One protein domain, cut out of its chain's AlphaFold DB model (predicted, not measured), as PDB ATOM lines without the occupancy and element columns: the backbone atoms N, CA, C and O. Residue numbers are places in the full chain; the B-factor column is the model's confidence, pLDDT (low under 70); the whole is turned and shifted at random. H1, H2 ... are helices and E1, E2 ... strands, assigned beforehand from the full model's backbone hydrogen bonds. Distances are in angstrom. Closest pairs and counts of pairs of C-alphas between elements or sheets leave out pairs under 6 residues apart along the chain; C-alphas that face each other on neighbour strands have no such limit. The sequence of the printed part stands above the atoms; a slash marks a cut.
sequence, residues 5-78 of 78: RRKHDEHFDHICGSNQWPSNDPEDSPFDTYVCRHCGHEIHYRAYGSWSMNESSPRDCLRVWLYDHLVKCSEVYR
ATOM      1  N   ARG A   5      56.040  15.500 -12.940       46.03
ATOM      2  CA  ARG A   5      54.659  15.627 -13.440       46.03
ATOM      3  C   ARG A   5      54.452  16.849 -14.341       46.03
ATOM      4  O   ARG A   5      53.822  16.712 -15.375       46.03
ATOM      5  N   ARG A   6      55.032  18.006 -13.991       50.09
ATOM      6  CA  ARG A   6      54.833  19.246 -14.768       50.09
ATOM      7  C   ARG A   6      55.408  19.169 -16.180       50.09
ATOM      8  O   ARG A   6      54.778  19.660 -17.100       50.09
ATOM      9  N   LYS A   7      56.552  18.503 -16.362       51.72
ATOM     10  CA  LYS A   7      57.196  18.406 -17.680       51.72
ATOM     11  C   LYS A   7      56.387  17.564 -18.665       51.72
ATOM     12  O   LYS A   7      56.445  17.808 -19.864       51.72
ATOM     13  N   HIS A   8      55.643  16.575 -18.161       55.75
ATOM     14  CA  HIS A   8      54.737  15.768 -18.981       55.75
ATOM     15  C   HIS A   8      53.537  16.589 -19.452       55.75
ATOM     16  O   HIS A   8      53.253  16.582 -20.646       55.75
ATOM     17  N   ASP A   9      52.916  17.353 -18.550       56.03
ATOM     18  CA  ASP A   9      51.793  18.245 -18.880       56.03
ATOM     19  C   ASP A   9      52.191  19.393 -19.835       56.03
ATOM     20  O   ASP A   9      51.348  19.940 -20.538       56.03
ATOM     21  N   GLU A  10      53.471  19.780 -19.890       69.38
ATOM     22  CA  GLU A  10      53.948  20.847 -20.785       69.38
ATOM     23  C   GLU A  10      54.254  20.367 -22.218       69.38
ATOM     24  O   GLU A  10      54.161  21.161 -23.159       69.38
ATOM     25  N   HIS A  11      54.612  19.089 -22.393       80.19
ATOM     26  CA  HIS A  11      55.014  18.516 -23.686       80.19
ATOM     27  C   HIS A  11      53.834  17.972 -24.503       80.19
ATOM     28  O   HIS A  11      53.902  17.931 -25.734       80.19
ATOM     29  N   PHE A  12      52.760  17.559 -23.827       82.12
ATOM     30  CA  PHE A  12      51.583  16.977 -24.458       82.12
ATOM     31  C   PHE A  12      50.352  17.857 -24.242       82.12
ATOM     32  O   PHE A  12      50.053  18.239 -23.114       82.12
ATOM     33  N   ASP A  13      49.600  18.126 -25.307       82.69
ATOM     34  CA  ASP A  13      48.233  18.620 -25.184       82.69
ATOM     35  C   ASP A  13      47.313  17.458 -24.827       82.69
ATOM     36  O   ASP A  13      47.232  16.460 -25.547       82.69
ATOM     37  N   HIS A  14      46.633  17.579 -23.692       79.88
ATOM     38  CA  HIS A  14      45.691  16.575 -23.221       79.88
ATOM     39  C   HIS A  14      44.272  16.942 -23.659       79.88
ATOM     40  O   HIS A  14      43.705  17.941 -23.220       79.88
ATOM     41  N   ILE A  15      43.698  16.114 -24.528       77.00
ATOM     42  CA  ILE A  15      42.305  16.185 -24.960       77.00
ATOM     43  C   ILE A  15      41.536  15.124 -24.172       77.00
ATOM     44  O   ILE A  15      41.644  13.925 -24.444       77.00
ATOM     45  N   CYS A  16      40.786  15.584 -23.171       70.25
ATOM     46  CA  CYS A  16      39.933  14.733 -22.351       70.25
ATOM     47  C   CYS A  16      38.594  14.506 -23.058       70.25
ATOM     48  O   CYS A  16      37.899  15.456 -23.424       70.25
ATOM     49  N   GLY A  17      38.260  13.241 -23.269       60.16
ATOM     50  CA  GLY A  17      37.098  12.807 -24.024       60.16
ATOM     51  C   GLY A  17      35.846  12.498 -23.217       60.16
ATOM     52  O   GLY A  17      34.755  12.471 -23.781       60.16
ATOM     53  N   SER A  18      35.973  12.290 -21.906       61.44
ATOM     54  CA  SER A  18      34.820  12.119 -21.022       61.44
ATOM     55  C   SER A  18      35.036  12.836 -19.692       61.44
ATOM     56  O   SER A  18      36.143  12.918 -19.165       61.44
ATOM     57  N   ASN A  19      33.955  13.379 -19.136       55.88
ATOM     58  CA  ASN A  19      34.002  14.121 -17.875       55.88
ATOM     59  C   ASN A  19      34.009  13.205 -16.638       55.88
ATOM     60  O   ASN A  19      34.093  13.713 -15.517       55.88
ATOM     61  N   GLN A  20      33.894  11.879 -16.800       53.53
ATOM     62  CA  GLN A  20      33.669  10.971 -15.678       53.53
ATOM     63  C   GLN A  20      34.558   9.726 -15.742       53.53
ATOM     64  O   GLN A  20      34.419   8.855 -16.596       53.53
ATOM     65  N   TRP A  21      35.481   9.640 -14.779       56.94
ATOM     66  CA  TRP A  21      36.321   8.468 -14.550       56.94
ATOM     67  C   TRP A  21      35.976   7.829 -13.197       56.94
ATOM     68  O   TRP A  21      36.015   8.543 -12.188       56.94
ATOM     69  N   PRO A  22      35.723   6.509 -13.123       55.62
ATOM     70  CA  PRO A  22      35.485   5.569 -14.228       55.62
ATOM     71  C   PRO A  22      34.090   5.761 -14.859       55.62
ATOM     72  O   PRO A  22      33.144   6.091 -14.144       55.62
ATOM     73  N   SER A  23      33.952   5.521 -16.169       56.81
ATOM     74  CA  SER A  23      32.635   5.442 -16.823       56.81
ATOM     75  C   SER A  23      32.168   3.986 -16.907       56.81
ATOM     76  O   SER A  23      32.973   3.076 -17.118       56.81
ATOM     77  N   ASN A  24      30.868   3.770 -16.702       55.97
ATOM     78  CA  ASN A  24      30.217   2.459 -16.819       55.97
ATOM     79  C   ASN A  24      29.703   2.184 -18.237       55.97
ATOM     80  O   ASN A  24      29.225   1.082 -18.505       55.97
ATOM     81  N   ASP A  25      29.775   3.174 -19.123       58.53
ATOM     82  CA  ASP A  25      29.313   3.066 -20.494       58.53
ATOM     83  C   ASP A  25      30.530   2.927 -21.444       58.53
ATOM     84  O   ASP A  25      31.516   3.664 -21.322       58.53
ATOM     85  N   PRO A  26      30.546   1.920 -22.338       57.97
ATOM     86  CA  PRO A  26      31.654   1.682 -23.263       57.97
ATOM     87  C   PRO A  26      31.779   2.754 -24.362       57.97
ATOM     88  O   PRO A  26      32.868   2.918 -24.915       57.97
ATOM     89  N   GLU A  27      30.706   3.486 -24.667       60.62
ATOM     90  CA  GLU A  27      30.692   4.616 -25.603       60.62
ATOM     91  C   GLU A  27      31.085   5.941 -24.915       60.62
ATOM     92  O   GLU A  27      31.699   6.793 -25.552       60.62
ATOM     93  N   ASP A  28      30.830   6.076 -23.607       58.00
ATOM     94  CA  ASP A  28      31.295   7.178 -22.733       58.00
ATOM     95  C   ASP A  28      32.628   6.866 -22.018       58.00
ATOM     96  O   ASP A  28      33.098   7.605 -21.145       58.00
ATOM     97  N   SER A  29      33.256   5.741 -22.368       54.19
ATOM     98  CA  SER A  29      34.496   5.310 -21.733       54.19
ATOM     99  C   SER A  29      35.541   6.417 -21.837       54.19
ATOM    100  O   SER A  29      35.786   6.909 -22.944       54.19
ATOM    101  N   PRO A  30      36.163   6.821 -20.711       60.94
ATOM    102  CA  PRO A  30      37.113   7.915 -20.693       60.94
ATOM    103  C   PRO A  30      38.207   7.631 -21.712       60.94
ATOM    104  O   PRO A  30      38.989   6.680 -21.579       60.94
ATOM    105  N   PHE A  31      38.197   8.443 -22.765       66.06
ATOM    106  CA  PHE A  31      39.250   8.476 -23.749       66.06
ATOM    107  C   PHE A  31      40.112   9.692 -23.453       66.06
ATOM    108  O   PHE A  31      39.639  10.823 -23.478       66.06
ATOM    109  N   ASP A  32      41.378   9.452 -23.155       73.50
ATOM    110  CA  ASP A  32      42.375  10.503 -23.077       73.50
ATOM    111  C   ASP A  32      43.202  10.431 -24.353       73.50
ATOM    112  O   ASP A  32      43.743   9.380 -24.700       73.50
ATOM    113  N   THR A  33      43.277  11.539 -25.082       81.12
ATOM    114  CA  THR A  33      44.228  11.677 -26.185       81.12
ATOM    115  C   THR A  33      45.306  12.658 -25.768       81.12
ATOM    116  O   THR A  33      45.006  13.768 -25.336       81.12
ATOM    117  N   TYR A  34      46.561  12.241 -25.888       84.50
ATOM    118  CA  TYR A  34      47.722  13.085 -25.635       84.50
ATOM    119  C   TYR A  34      48.420  13.372 -26.953       84.50
ATOM    120  O   TYR A  34      48.882  12.448 -27.621       84.50
ATOM    121  N   VAL A  35      48.505  14.644 -27.321       86.38
ATOM    122  CA  VAL A  35      49.123  15.087 -28.570       86.38
ATOM    123  C   VAL A  35      50.480  15.695 -28.258       86.38
ATOM    124  O   VAL A  35      50.573  16.680 -27.531       86.38
ATOM    125  N   CYS A  36      51.555  15.114 -28.786       88.69
ATOM    126  CA  CYS A  36      52.895  15.665 -28.629       88.69
ATOM    127  C   CYS A  36      53.005  17.006 -29.362       88.69
ATOM    128  O   CYS A  36      52.845  17.064 -30.581       88.69
ATOM    129  N   ARG A  37      53.353  18.081 -28.651       85.81
ATOM    130  CA  ARG A  37      53.463  19.429 -29.237       85.81
ATOM    131  C   ARG A  37      54.595  19.588 -30.246       85.81
ATOM    132  O   ARG A  37      54.564  20.507 -31.056       85.81
ATOM    133  N   HIS A  38      55.601  18.721 -30.191       85.56
ATOM    134  CA  HIS A  38      56.782  18.830 -31.045       85.56
ATOM    135  C   HIS A  38      56.613  18.121 -32.385       85.56
ATOM    136  O   HIS A  38      57.000  18.663 -33.415       85.56
ATOM    137  N   CYS A  39      56.048  16.913 -32.378       87.25
ATOM    138  CA  CYS A  39      55.923  16.086 -33.579       87.25
ATOM    139  C   CYS A  39      54.470  15.841 -34.015       87.25
ATOM    140  O   CYS A  39      54.252  15.227 -35.056       87.25
ATOM    141  N   GLY A  40      53.484  16.289 -33.231       87.50
ATOM    142  CA  GLY A  40      52.058  16.089 -33.499       87.50
ATOM    143  C   GLY A  40      51.566  14.655 -33.291       87.50
ATOM    144  O   GLY A  40      50.449  14.341 -33.682       87.50
ATOM    145  N   HIS A  41      52.381  13.763 -32.718       87.69
ATOM    146  CA  HIS A  41      51.994  12.368 -32.511       87.69
ATOM    147  C   HIS A  41      50.892  12.239 -31.457       87.69
ATOM    148  O   HIS A  41      51.014  12.789 -30.360       87.69
ATOM    149  N   GLU A  42      49.850  11.475 -31.778       87.62
ATOM    150  CA  GLU A  42      48.689  11.263 -30.919       87.62
ATOM    151  C   GLU A  42      48.783   9.910 -30.205       87.62
ATOM    152  O   GLU A  42      48.905   8.856 -30.830       87.62
ATOM    153  N   ILE A  43      48.707   9.935 -28.877       84.88
ATOM    154  CA  ILE A  43      48.627   8.747 -28.029       84.88
ATOM    155  C   ILE A  43      47.201   8.675 -27.501       84.88
ATOM    156  O   ILE A  43      46.815   9.431 -26.608       84.88
ATOM    157  N   HIS A  44      46.417   7.764 -28.072       81.19
ATOM    158  CA  HIS A  44      45.053   7.507 -27.633       81.19
ATOM    159  C   HIS A  44      45.041   6.450 -26.544       81.19
ATOM    160  O   HIS A  44      45.617   5.369 -26.680       81.19
ATOM    161  N   TYR A  45      44.309   6.737 -25.485       75.81
ATOM    162  CA  TYR A  45      44.105   5.824 -24.388       75.81
ATOM    163  C   TYR A  45      42.613   5.737 -24.100       75.81
ATOM    164  O   TYR A  45      41.967   6.744 -23.842       75.81
ATOM    165  N   ARG A  46      42.061   4.524 -24.177       69.75
ATOM    166  CA  ARG A  46      40.668   4.228 -23.832       69.75
ATOM    167  C   ARG A  46      40.669   3.237 -22.684       69.75
ATOM    168  O   ARG A  46      41.177   2.128 -22.843       69.75
ATOM    169  N   ALA A  47      40.104   3.628 -21.550       64.50
ATOM    170  CA  ALA A  47      39.878   2.713 -20.440       64.50
ATOM    171  C   ALA A  47      38.384   2.407 -20.332       64.50
ATOM    172  O   ALA A  47      37.591   3.315 -20.106       64.50
ATOM    173  N   TYR A  48      38.028   1.130 -20.461       55.34
ATOM    174  CA  TYR A  48      36.676   0.620 -20.239       55.34
ATOM    175  C   TYR A  48      36.683  -0.365 -19.061       55.34
ATOM    176  O   TYR A  48      37.637  -1.123 -18.885       55.34
ATOM    177  N   GLY A  49      35.614  -0.363 -18.260       52.44
ATOM    178  CA  GLY A  49      35.384  -1.349 -17.198       52.44
ATOM    179  C   GLY A  49      36.016  -1.049 -15.830       52.44
ATOM    180  O   GLY A  49      36.852  -0.159 -15.656       52.44
ATOM    181  N   SER A  50      35.574  -1.809 -14.823       52.75
ATOM    182  CA  SER A  50      36.082  -1.762 -13.449       52.75
ATOM    183  C   SER A  50      37.419  -2.492 -13.342       52.75
ATOM    184  O   SER A  50      37.492  -3.688 -13.617       52.75
ATOM    185  N   TRP A  51      38.459  -1.789 -12.897       61.16
ATOM    186  CA  TRP A  51      39.789  -2.368 -12.720       61.16
ATOM    187  C   TRP A  51      39.852  -3.225 -11.463       61.16
ATOM    188  O   TRP A  51      39.451  -2.792 -10.379       61.16
ATOM    189  N   SER A  52      40.370  -4.442 -11.608       52.91
ATOM    190  CA  SER A  52      40.675  -5.287 -10.462       52.91
ATOM    191  C   SER A  52      41.939  -4.757  -9.767       52.91
ATOM    192  O   SER A  52      42.896  -4.354 -10.422       52.91
ATOM    193  N   MET A  53      41.962  -4.717  -8.428       53.25
ATOM    194  CA  MET A  53      43.063  -4.104  -7.650       53.25
ATOM    195  C   MET A  53      44.448  -4.753  -7.868       53.25
ATOM    196  O   MET A  53      45.445  -4.215  -7.391       53.25
ATOM    197  N   ASN A  54      44.516  -5.888  -8.570       56.06
ATOM    198  CA  ASN A  54      45.751  -6.618  -8.868       56.06
ATOM    199  C   ASN A  54      46.344  -6.303 -10.250       56.06
ATOM    200  O   ASN A  54      47.417  -6.812 -10.570       56.06
ATOM    201  N   GLU A  55      45.678  -5.491 -11.070       57.03
ATOM    202  CA  GLU A  55      46.221  -5.049 -12.352       57.03
ATOM    203  C   GLU A  55      46.975  -3.725 -12.182       57.03
ATOM    204  O   GLU A  55      46.529  -2.828 -11.461       57.03
ATOM    205  N   SER A  56      48.133  -3.597 -12.845       59.28
ATOM    206  CA  SER A  56      48.839  -2.315 -12.963       59.28
ATOM    207  C   SER A  56      47.838  -1.260 -13.403       59.28
ATOM    208  O   SER A  56      47.163  -1.458 -14.415       59.28
ATOM    209  N   SER A  57      47.715  -0.164 -12.647       64.81
ATOM    210  CA  SER A  57      46.701   0.834 -12.965       64.81
ATOM    211  C   SER A  57      46.914   1.295 -14.411       64.81
ATOM    212  O   SER A  57      48.050   1.484 -14.848       64.81
ATOM    213  N   PRO A  58      45.861   1.482 -15.201       64.38
ATOM    214  CA  PRO A  58      46.034   1.748 -16.624       64.38
ATOM    215  C   PRO A  58      46.584   3.149 -16.879       64.38
ATOM    216  O   PRO A  58      47.212   3.407 -17.904       64.38
ATOM    217  N   ARG A  59      46.483   4.019 -15.865       68.00
ATOM    218  CA  ARG A  59      47.240   5.266 -15.785       68.00
ATOM    219  C   ARG A  59      48.749   5.033 -15.738       68.00
ATOM    220  O   ARG A  59      49.482   5.852 -16.280       68.00
ATOM    221  N   ASP A  60      49.238   3.964 -15.116       72.31
ATOM    222  CA  ASP A  60      50.668   3.640 -15.126       72.31
ATOM    223  C   ASP A  60      51.119   3.174 -16.514       72.31
ATOM    224  O   ASP A  60      52.145   3.650 -16.996       72.31
ATOM    225  N   CYS A  61      50.325   2.347 -17.206       73.19
ATOM    226  CA  CYS A  61      50.594   1.966 -18.601       73.19
ATOM    227  C   CYS A  61      50.655   3.194 -19.522       73.19
ATOM    228  O   CYS A  61      51.610   3.358 -20.282       73.19
ATOM    229  N   LEU A  62      49.687   4.105 -19.388       77.19
ATOM    230  CA  LEU A  62      49.667   5.374 -20.112       77.19
ATOM    231  C   LEU A  62      50.924   6.213 -19.837       77.19
ATOM    232  O   LEU A  62      51.543   6.736 -20.761       77.19
ATOM    233  N   ARG A  63      51.354   6.315 -18.573       78.38
ATOM    234  CA  ARG A  63      52.563   7.073 -18.211       78.38
ATOM    235  C   ARG A  63      53.823   6.493 -18.837       78.38
ATOM    236  O   ARG A  63      54.694   7.268 -19.226       78.38
ATOM    237  N   VAL A  64      53.920   5.168 -18.949       82.00
ATOM    238  CA  VAL A  64      55.041   4.511 -19.636       82.00
ATOM    239  C   VAL A  64      55.061   4.899 -21.113       82.00
ATOM    240  O   VAL A  64      56.117   5.280 -21.611       82.00
ATOM    241  N   TRP A  65      53.914   4.885 -21.797       83.00
ATOM    242  CA  TRP A  65      53.831   5.270 -23.213       83.00
ATOM    243  C   TRP A  65      54.183   6.740 -23.444       83.00
ATOM    244  O   TRP A  65      54.985   7.057 -24.321       83.00
ATOM    245  N   LEU A  66      53.651   7.637 -22.611       84.25
ATOM    246  CA  LEU A  66      53.976   9.061 -22.675       84.25
ATOM    247  C   LEU A  66      55.464   9.321 -22.405       84.25
ATOM    248  O   LEU A  66      56.058  10.217 -23.001       84.25
ATOM    249  N   TYR A  67      56.085   8.573 -21.489       84.56
ATOM    250  CA  TYR A  67      57.508   8.725 -21.179       84.56
ATOM    251  C   TYR A  67      58.408   8.177 -22.292       84.56
ATOM    252  O   TYR A  67      59.349   8.854 -22.695       84.56
ATOM    253  N   ASP A  68      58.104   6.991 -22.826       86.81
ATOM    254  CA  ASP A  68      58.832   6.408 -23.961       86.81
ATOM    255  C   ASP A  68      58.808   7.345 -25.178       86.81
ATOM    256  O   ASP A  68      59.849   7.607 -25.786       86.81
ATOM    257  N   HIS A  69      57.644   7.938 -25.471       87.94
ATOM    258  CA  HIS A  69      57.533   8.926 -26.538       87.94
ATOM    259  C   HIS A  69      58.317  10.206 -26.228       87.94
ATOM    260  O   HIS A  69      59.043  10.688 -27.095       87.94
ATOM    261  N   LEU A  70      58.222  10.742 -25.004       84.94
ATOM    262  CA  LEU A  70      58.961  11.940 -24.593       84.94
ATOM    263  C   LEU A  70      60.470  11.774 -24.810       84.94
ATOM    264  O   LEU A  70      61.110  12.684 -25.337       84.94
ATOM    265  N   VAL A  71      61.038  10.628 -24.421       85.19
ATOM    266  CA  VAL A  71      62.470  10.338 -24.589       85.19
ATOM    267  C   VAL A  71      62.835  10.309 -26.072       85.19
ATOM    268  O   VAL A  71      63.687  11.089 -26.495       85.19
ATOM    269  N   LYS A  72      62.129   9.506 -26.878       85.06
ATOM    270  CA  LYS A  72      62.384   9.387 -28.324       85.06
ATOM    271  C   LYS A  72      62.224  10.718 -29.056       85.06
ATOM    272  O   LYS A  72      63.033  11.062 -29.910       85.06
ATOM    273  N   CYS A  73      61.195  11.488 -28.712       83.94
ATOM    274  CA  CYS A  73      60.952  12.795 -29.311       83.94
ATOM    275  C   CYS A  73      62.053  13.795 -28.916       83.94
ATOM    276  O   CYS A  73      62.561  14.524 -29.762       83.94
ATOM    277  N   SER A  74      62.487  13.801 -27.655       76.94
ATOM    278  CA  SER A  74      63.541  14.711 -27.184       76.94
ATOM    279  C   SER A  74      64.920  14.413 -27.784       76.94
ATOM    280  O   SER A  74      65.746  15.317 -27.880       76.94
ATOM    281  N   GLU A  75      65.195  13.167 -28.179       80.94
ATOM    282  CA  GLU A  75      66.441  12.801 -28.867       80.94
ATOM    283  C   GLU A  75      66.483  13.298 -30.318       80.94
ATOM    284  O   GLU A  75      67.551  13.659 -30.808       80.94
ATOM    285  N   VAL A  76      65.331  13.343 -30.993       73.50
ATOM    286  CA  VAL A  76      65.221  13.752 -32.403       73.50
ATOM    287  C   VAL A  76      65.194  15.275 -32.566       73.50
ATOM    288  O   VAL A  76      65.763  15.793 -33.521       73.50
ATOM    289  N   TYR A  77      64.549  15.995 -31.646       62.72
ATOM    290  CA  TYR A  77      64.313  17.444 -31.747       62.72
ATOM    291  C   TYR A  77      65.263  18.279 -30.864       62.72
ATOM    292  O   TYR A  77      64.864  19.316 -30.333       62.72
ATOM    293  N   ARG A  78      66.499  17.800 -30.675       57.34
ATOM    294  CA  ARG A  78      67.536  18.423 -29.834       57.34
ATOM    295  C   ARG A  78      68.330  19.518 -30.539       57.34
ATOM    296  O   ARG A  78      68.604  19.364 -31.748       57.34
TER     297      ARG A  78
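AT A GLANCE: This is residues 5 to 78 of the 78 residues of an uncharacterized protein of marine sediment metagenome (UniProt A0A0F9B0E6). The long helix H2 covers one face of a small three-stranded antiparallel meander, E1 - E2 - E3, each strand beside the one before; the short helix H1 grazes the sheet and packs on H2. Residues 52 to 57 stick out. Printed are 74 residues, mixed in class, ordered H1 E1 E2 E3 H2. The whole is only just compact, close to loose, radius of gyration of the C-alphas 13.5 A, spanning 42 by 25 by 18 A.

IN THESE COORDINATES: H1, residues 5 to 11, spans 10.7 A from C-alpha 5 (54.659, 15.627, -13.440). E1, 12 to 16, spans 12.0 A; E2, 31 to 36, 16.2 A; E3, 42 to 46, 12.8 A. H2, 58 to 76, spans 27.6 A, ending at C-alpha 76 (65.221, 13.752, -32.403).

HOW THE PARTS SIT: H1 touches H2 at residues 66 to 70 alone, a steep tilt of 52 degrees; the closest C-alphas, His 8 and Leu 66, are 7.7 A apart. Within hydrogen-bond range are N 13 and O 35, 2.8 A, in hairpin E1 and E2, and N 34 and O 43, 2.9 A, in hairpin E2 and E3. H2 lies over E2 and E3, height over the sheet 9.3 A. In H1 and H2 every O i to N i+4 pair is within range.

THE WHOLE: The printed part has no cut. Links E1 to E2 and E3 to H2 are long. Residues 5 to 10, 17 to 31, 46 to 59 and 77 to 78 have pLDDT under 70.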